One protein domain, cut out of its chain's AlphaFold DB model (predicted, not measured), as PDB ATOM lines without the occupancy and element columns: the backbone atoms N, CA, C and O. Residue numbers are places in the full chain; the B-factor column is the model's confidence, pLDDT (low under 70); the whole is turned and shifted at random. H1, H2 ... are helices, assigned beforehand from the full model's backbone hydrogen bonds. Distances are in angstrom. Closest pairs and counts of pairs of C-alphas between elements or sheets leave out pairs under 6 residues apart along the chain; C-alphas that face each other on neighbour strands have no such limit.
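Overview. This is residues 30 to 80 of the 199 residues of an uncharacterized protein of Aegilops tauschii subsp. strangulata (UniProt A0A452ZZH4). Two helices of similar length, H1 and H2, meet near their ends in an open L, and the short helix H3 follows beyond the far end of H2. The leading residues 30 to 39 cross the open side of the L to reach H1, while at the other end residues 70 to 80, of which 70 to 72 belong to H3, stick out as a tail. The printed part has 51 residues, with three named helices in the order H1, H2, H3 and no named strand, and its class is all helix. It is loose, with a radius of gyration of the C-alphas of 14.1 A, and elongated, spanning 45 by 26 by 17 A.

Arrangement. H1, residues 40 to 50, and H2, residues 54 to 65, touch only at the corner by their tight link of 3 residues. Their closest C-alphas, those of Leu 49 and Gly 55, are 3.9 A apart, and H2 touches H1 with residues 54 to 59 alone. Their lines are about perpendicular, at 81 degrees. A tight link of 2 residues joins H2 to H3, residues 68 to 72. These two are close but not clearly touching; their closest C-alphas, those of Lys 63 and Asn 69, are 6.0 A apart. H1 and H3 are apart. In H1, H2 and H3 every O i to N i+4 pair is within hydrogen-bond range.

Along the chain. H1 begins at C-alpha 40, (180.467, 166.862, 180.585), and measures 15.7 A from first to last C-alpha. H2 measures 16.7 A and begins at C-alpha 54, (180.432, 159.436, 162.718). H3 has 5 residues and ends at C-alpha 72, (177.460, 137.740, 165.544).

Size, cuts and confidence. The two C-alphas farthest apart, those of Leu 40 and Pro 78, are 45.2 A apart. Residues 38 to 44, of which 40 to 44 belong to H1, also stand free. The printed part has no cut, and no printed residue is under 70 in pLDDT.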
ATOM      1  N   PRO A  30     186.479 137.868 180.457       79.38
ATOM      2  CA  PRO A  30     185.791 138.885 179.676       79.38
ATOM      3  C   PRO A  30     186.711 140.096 179.481       79.38
ATOM      4  O   PRO A  30     187.046 140.802 180.431       79.38
ATOM      5  N   ASN A  31     187.115 140.352 178.237       82.25
ATOM      6  CA  ASN A  31     187.930 141.508 177.867       82.25
ATOM      7  C   ASN A  31     187.048 142.582 177.224       82.25
ATOM      8  O   ASN A  31     187.034 142.743 176.003       82.25
ATOM      9  N   VAL A  32     186.271 143.277 178.057       87.81
ATOM     10  CA  VAL A  32     185.399 144.369 177.610       87.81
ATOM     11  C   VAL A  32     186.177 145.681 177.637       87.81
ATOM     12  O   VAL A  32     186.612 146.140 178.695       87.81
ATOM     13  N   LYS A  33     186.334 146.306 176.471       88.00
ATOM     14  CA  LYS A  33     186.992 147.603 176.295       88.00
ATOM     15  C   LYS A  33     185.943 148.681 176.068       88.00
ATOM     16  O   LYS A  33     185.262 148.694 175.044       88.00
ATOM     17  N   ALA A  34     185.839 149.609 177.014       90.19
ATOM     18  CA  ALA A  34     184.969 150.770 176.901       90.19
ATOM     19  C   ALA A  34     185.610 152.002 177.563       90.19
ATOM     20  O   ALA A  34     186.277 151.864 178.596       90.19
ATOM     21  N   PRO A  35     185.413 153.207 177.000       90.06
ATOM     22  CA  PRO A  35     185.887 154.436 177.619       90.06
ATOM     23  C   PRO A  35     185.102 154.727 178.904       90.06
ATOM     24  O   PRO A  35     183.873 154.651 178.930       90.06
ATOM     25  N   ARG A  36     185.804 155.101 179.977       92.25
ATOM     26  CA  ARG A  36     185.179 155.594 181.212       92.25
ATOM     27  C   ARG A  36     185.030 157.109 181.117       92.25
ATOM     28  O   ARG A  36     186.015 157.831 181.237       92.25
ATOM     29  N   VAL A  37     183.807 157.580 180.890       94.75
ATOM     30  CA  VAL A  37     183.474 159.009 180.772       94.75
ATOM     31  C   VAL A  37     182.383 159.386 181.772       94.75
ATOM     32  O   VAL A  37     181.454 158.620 182.001       94.75
ATOM     33  N   ALA A  38     182.493 160.571 182.374       95.81
ATOM     34  CA  ALA A  38     181.524 161.094 183.336       95.81
ATOM     35  C   ALA A  38     181.349 162.615 183.167       95.81
ATOM     36  O   ALA A  38     182.192 163.290 182.571       95.81
ATOM     37  N   GLY A  39     180.242 163.163 183.676       95.75
ATOM     38  CA  GLY A  39     179.967 164.605 183.659       95.75
ATOM     39  C   GLY A  39     179.787 165.190 182.252       95.75
ATOM     40  O   GLY A  39     178.952 164.736 181.474       95.75
ATOM     41  N   LEU A  40     180.548 166.230 181.909       96.19
ATOM     42  CA  LEU A  40     180.467 166.862 180.585       96.19
ATOM     43  C   LEU A  40     180.962 165.931 179.465       96.19
ATOM     44  O   LEU A  40     180.391 165.921 178.377       96.19
ATOM     45  N   LEU A  41     181.983 165.114 179.744       95.00
ATOM     46  CA  LEU A  41     182.578 164.223 178.748       95.00
ATOM     47  C   LEU A  41     181.590 163.159 178.266       95.00
ATOM     48  O   LEU A  41     181.579 162.852 177.078       95.00
ATOM     49  N   VAL A  42     180.722 162.643 179.146       96.50
ATOM     50  CA  VAL A  42     179.686 161.690 178.716       96.50
ATOM     51  C   VAL A  42     178.646 162.361 177.816       96.50
ATOM     52  O   VAL A  42     178.227 161.755 176.839       96.50
ATOM     53  N   LYS A  43     178.298 163.633 178.055       96.31
ATOM     54  CA  LYS A  43     177.369 164.374 177.182       96.31
ATOM     55  C   LYS A  43     177.939 164.556 175.775       96.31
ATOM     56  O   LYS A  43     177.236 164.312 174.801       96.31
ATOM     57  N   ILE A  44     179.215 164.935 175.673       95.62
ATOM     58  CA  ILE A  44     179.912 165.069 174.381       95.62
ATOM     59  C   ILE A  44     180.003 163.707 173.686       95.62
ATOM     60  O   ILE A  44     179.736 163.605 172.494       95.62
ATOM     61  N   PHE A  45     180.348 162.656 174.429       94.62
ATOM     62  CA  PHE A  45     180.454 161.306 173.884       94.62
ATOM     63  C   PHE A  45     179.120 160.797 173.319       94.62
ATOM     64  O   PHE A  45     179.095 160.272 172.209       94.62
ATOM     65  N   VAL A  46     178.014 161.000 174.042       95.69
ATOM     66  CA  VAL A  46     176.665 160.652 173.564       95.69
ATOM     67  C   VAL A  46     176.300 161.470 172.326       95.69
ATOM     68  O   VAL A  46     175.861 160.892 171.338       95.69
ATOM     69  N   TRP A  47     176.579 162.777 172.323       96.12
ATOM     70  CA  TRP A  47     176.343 163.621 171.151       96.12
ATOM     71  C   TRP A  47     177.078 163.102 169.905       96.12
ATOM     72  O   TRP A  47     176.473 162.989 168.843       96.12
ATOM     73  N   VAL A  48     178.349 162.700 170.036       95.38
ATOM     74  CA  VAL A  48     179.128 162.097 168.938       95.38
ATOM     75  C   VAL A  48     178.553 160.748 168.493       95.38
ATOM     76  O   VAL A  48     178.529 160.465 167.295       95.38
ATOM     77  N   LEU A  49     178.081 159.913 169.426       94.44
ATOM     78  CA  LEU A  49     177.432 158.637 169.098       94.44
ATOM     79  C   LEU A  49     176.121 158.817 168.320       94.44
ATOM     80  O   LEU A  49     175.781 157.958 167.508       94.44
ATOM     81  N   GLU A  50     175.407 159.917 168.546       95.88
ATOM     82  CA  GLU A  50     174.150 160.245 167.863       95.88
ATOM     83  C   GLU A  50     174.360 160.958 166.514       95.88
ATOM     84  O   GLU A  50     173.429 161.049 165.712       95.88
ATOM     85  N   MET A  51     175.576 161.435 166.214       95.88
ATOM     86  CA  MET A  51     175.872 162.071 164.928       95.88
ATOM     87  C   MET A  51     175.733 161.076 163.764       95.88
ATOM     88  O   MET A  51     176.277 159.964 163.822       95.88
ATOM     89  N   PRO A  52     175.098 161.480 162.648       92.62
ATOM     90  CA  PRO A  52     175.018 160.642 161.461       92.62
ATOM     91  C   PRO A  52     176.425 160.335 160.937       92.62
ATOM     92  O   PRO A  52     177.314 161.186 160.967       92.62
ATOM     93  N   VAL A  53     176.619 159.113 160.432       92.31
ATOM     94  CA  VAL A  53     177.893 158.576 159.909       92.31
ATOM     95  C   VAL A  53     178.985 158.405 160.976       92.31
ATOM     96  O   VAL A  53     179.449 157.284 161.178       92.31
ATOM     97  N   VAL A  54     179.371 159.465 161.693       93.88
ATOM     98  CA  VAL A  54     180.432 159.436 162.718       93.88
ATOM     99  C   VAL A  54     180.081 158.470 163.850       93.88
ATOM    100  O   VAL A  54     180.899 157.617 164.201       93.88
ATOM    101  N   GLY A  55     178.851 158.539 164.365       93.00
ATOM    102  CA  GLY A  55     178.372 157.634 165.406       93.00
ATOM    103  C   GLY A  55     178.368 156.172 164.959       93.00
ATOM    104  O   GLY A  55     178.765 155.287 165.716       93.00
ATOM    105  N   TRP A  56     178.020 155.905 163.695       93.06
ATOM    106  CA  TRP A  56     178.031 154.550 163.135       93.06
ATOM    107  C   TRP A  56     179.448 153.970 163.035       93.06
ATOM    108  O   TRP A  56     179.665 152.821 163.428       93.06
ATOM    109  N   VAL A  57     180.421 154.769 162.584       94.19
ATOM    110  CA  VAL A  57     181.840 154.371 162.545       94.19
ATOM    111  C   VAL A  57     182.362 154.094 163.956       94.19
ATOM    112  O   VAL A  57     182.991 153.061 164.187       94.19
ATOM    113  N   LEU A  58     182.057 154.971 164.916       92.94
ATOM    114  CA  LEU A  58     182.461 154.793 166.309       92.94
ATOM    115  C   LEU A  58     181.852 153.521 166.923       92.94
ATOM    116  O   LEU A  58     182.568 152.726 167.532       92.94
ATOM    117  N   LEU A  59     180.555 153.278 166.715       91.62
ATOM    118  CA  LEU A  59     179.883 152.054 167.161       91.62
ATOM    119  C   LEU A  59     180.476 150.799 166.517       91.62
ATOM    120  O   LEU A  59     180.610 149.776 167.189       91.62
ATOM    121  N   TYR A  60     180.837 150.859 165.234       91.44
ATOM    122  CA  TYR A  60     181.492 149.745 164.555       91.44
ATOM    123  C   TYR A  60     182.836 149.398 165.212       91.44
ATOM    124  O   TYR A  60     183.089 148.221 165.479       91.44
ATOM    125  N   ILE A  61     183.659 150.404 165.534       91.25
ATOM    126  CA  ILE A  61     184.936 150.219 166.242       91.25
ATOM    127  C   ILE A  61     184.694 149.594 167.621       91.25
ATOM    128  O   ILE A  61     185.284 148.562 167.930       91.25
ATOM    129  N   LEU A  62     183.758 150.138 168.410       92.06
ATOM    130  CA  LEU A  62     183.427 149.606 169.738       92.06
ATOM    131  C   LEU A  62     182.952 148.145 169.678       92.06
ATOM    132  O   LEU A  62     183.364 147.326 170.500       92.06
ATOM    133  N   LYS A  63     182.123 147.779 168.693       90.62
ATOM    134  CA  LYS A  63     181.672 146.389 168.500       90.62
ATOM    135  C   LYS A  63     182.808 145.459 168.079       90.62
ATOM    136  O   LYS A  63     182.852 144.312 168.524       90.62
ATOM    137  N   LYS A  64     183.719 145.935 167.226       88.12
ATOM    138  CA  LYS A  64     184.884 145.171 166.766       88.12
ATOM    139  C   LYS A  64     185.866 144.910 167.911       88.12
ATOM    140  O   LYS A  64     186.281 143.767 168.090       88.12
ATOM    141  N   ASP A  65     186.175 145.931 168.709       88.75
ATOM    142  CA  ASP A  65     187.112 145.838 169.838       88.75
ATOM    143  C   ASP A  65     186.614 144.905 170.951       88.75
ATOM    144  O   ASP A  65     187.423 144.287 171.641       88.75
ATOM    145  N   ASN A  66     185.291 144.764 171.087       89.38
ATOM    146  CA  ASN A  66     184.632 143.863 172.036       89.38
ATOM    147  C   ASN A  66     184.248 142.500 171.428       89.38
ATOM    148  O   ASN A  66     183.447 141.774 172.010       89.38
ATOM    149  N   LEU A  67     184.792 142.148 170.255       86.75
ATOM    150  CA  LEU A  67     184.580 140.863 169.569       86.75
ATOM    151  C   LEU A  67     183.115 140.539 169.206       86.75
ATOM    152  O   LEU A  67     182.829 139.427 168.765       86.75
ATOM    153  N   ILE A  68     182.194 141.502 169.308       87.88
ATOM    154  CA  ILE A  68     180.767 141.302 169.011       87.88
ATOM    155  C   ILE A  68     180.582 140.948 167.536       87.88
ATOM    156  O   ILE A  68     179.888 139.992 167.217       87.88
ATOM    157  N   ASN A  69     181.250 141.670 166.630       86.81
ATOM    158  CA  ASN A  69     181.160 141.380 165.195       86.81
ATOM    159  C   ASN A  69     181.719 139.986 164.862       86.81
ATOM    160  O   ASN A  69     181.167 139.292 164.014       86.81
ATOM    161  N   LYS A  70     182.766 139.547 165.574       84.56
ATOM    162  CA  LYS A  70     183.346 138.212 165.390       84.56
ATOM    163  C   LYS A  70     182.358 137.110 165.780       84.56
ATOM    164  O   LYS A  70     182.304 136.089 165.110       84.56
ATOM    165  N   LEU A  71     181.585 137.314 166.846       85.31
ATOM    166  CA  LEU A  71     180.588 136.345 167.301       85.31
ATOM    167  C   LEU A  71     179.292 136.396 166.482       85.31
ATOM    168  O   LEU A  71     178.732 135.362 166.164       85.31
ATOM    169  N   VAL A  72     178.791 137.586 166.157       86.56
ATOM    170  CA  VAL A  72     177.460 137.740 165.544       86.56
ATOM    171  C   VAL A  72     177.508 137.639 164.019       86.56
ATOM    172  O   VAL A  72     176.547 137.186 163.410       86.56
ATOM    173  N   SER A  73     178.592 138.096 163.386       84.56
ATOM    174  CA  SER A  73     178.683 138.195 161.921       84.56
ATOM    175  C   SER A  73     179.672 137.216 161.295       84.56
ATOM    176  O   SER A  73     179.535 136.911 160.116       84.56
ATOM    177  N   GLU A  74     180.672 136.748 162.047       85.31
ATOM    178  CA  GLU A  74     181.748 135.886 161.526       85.31
ATOM    179  C   GLU A  74     181.752 134.475 162.136       85.31
ATOM    180  O   GLU A  74     182.548 133.637 161.710       85.31
ATOM    181  N   ALA A  75     180.919 134.194 163.141       86.75
ATOM    182  CA  ALA A  75     180.845 132.867 163.739       86.75
ATOM    183  C   ALA A  75     179.763 132.025 163.074       86.75
ATOM    184  O   ALA A  75     178.665 132.505 162.799       86.75
ATOM    185  N   GLU A  76     180.069 130.747 162.889       87.69
ATOM    186  CA  GLU A  76     179.083 129.741 162.521       87.69
ATOM    187  C   GLU A  76     178.699 128.970 163.783       87.69
ATOM    188  O   GLU A  76     179.556 128.356 164.430       87.69
ATOM    189  N   ILE A  77     177.424 129.078 164.156       89.06
ATOM    190  CA  ILE A  77     176.830 128.407 165.311       89.06
ATOM    191  C   ILE A  77     175.852 127.369 164.748       89.06
ATOM    192  O   ILE A  77     174.867 127.767 164.121       89.06
ATOM    193  N   PRO A  78     176.138 126.066 164.896       88.69
ATOM    194  CA  PRO A  78     175.327 125.008 164.296       88.69
ATOM    195  C   PRO A  78     173.971 124.819 164.993       88.69
ATOM    196  O   PRO A  78     173.053 124.243 164.408       88.69
ATOM    197  N   GLU A  79     173.827 125.276 166.239       88.69
ATOM    198  CA  GLU A  79     172.591 125.144 167.000       88.69
ATOM    199  C   GLU A  79     171.460 126.041 166.469       88.69
ATOM    200  O   GLU A  79     171.682 127.203 166.117       88.69
ATOM    201  N   PRO A  80     170.207 125.549 166.475       89.69
ATOM    202  CA  PRO A  80     169.057 126.384 166.170       89.69
ATOM    203  C   PRO A  80     168.846 127.452 167.258       89.69
ATOM    204  O   PRO A  80     169.136 127.215 168.435       89.69
TER     205      PRO A  80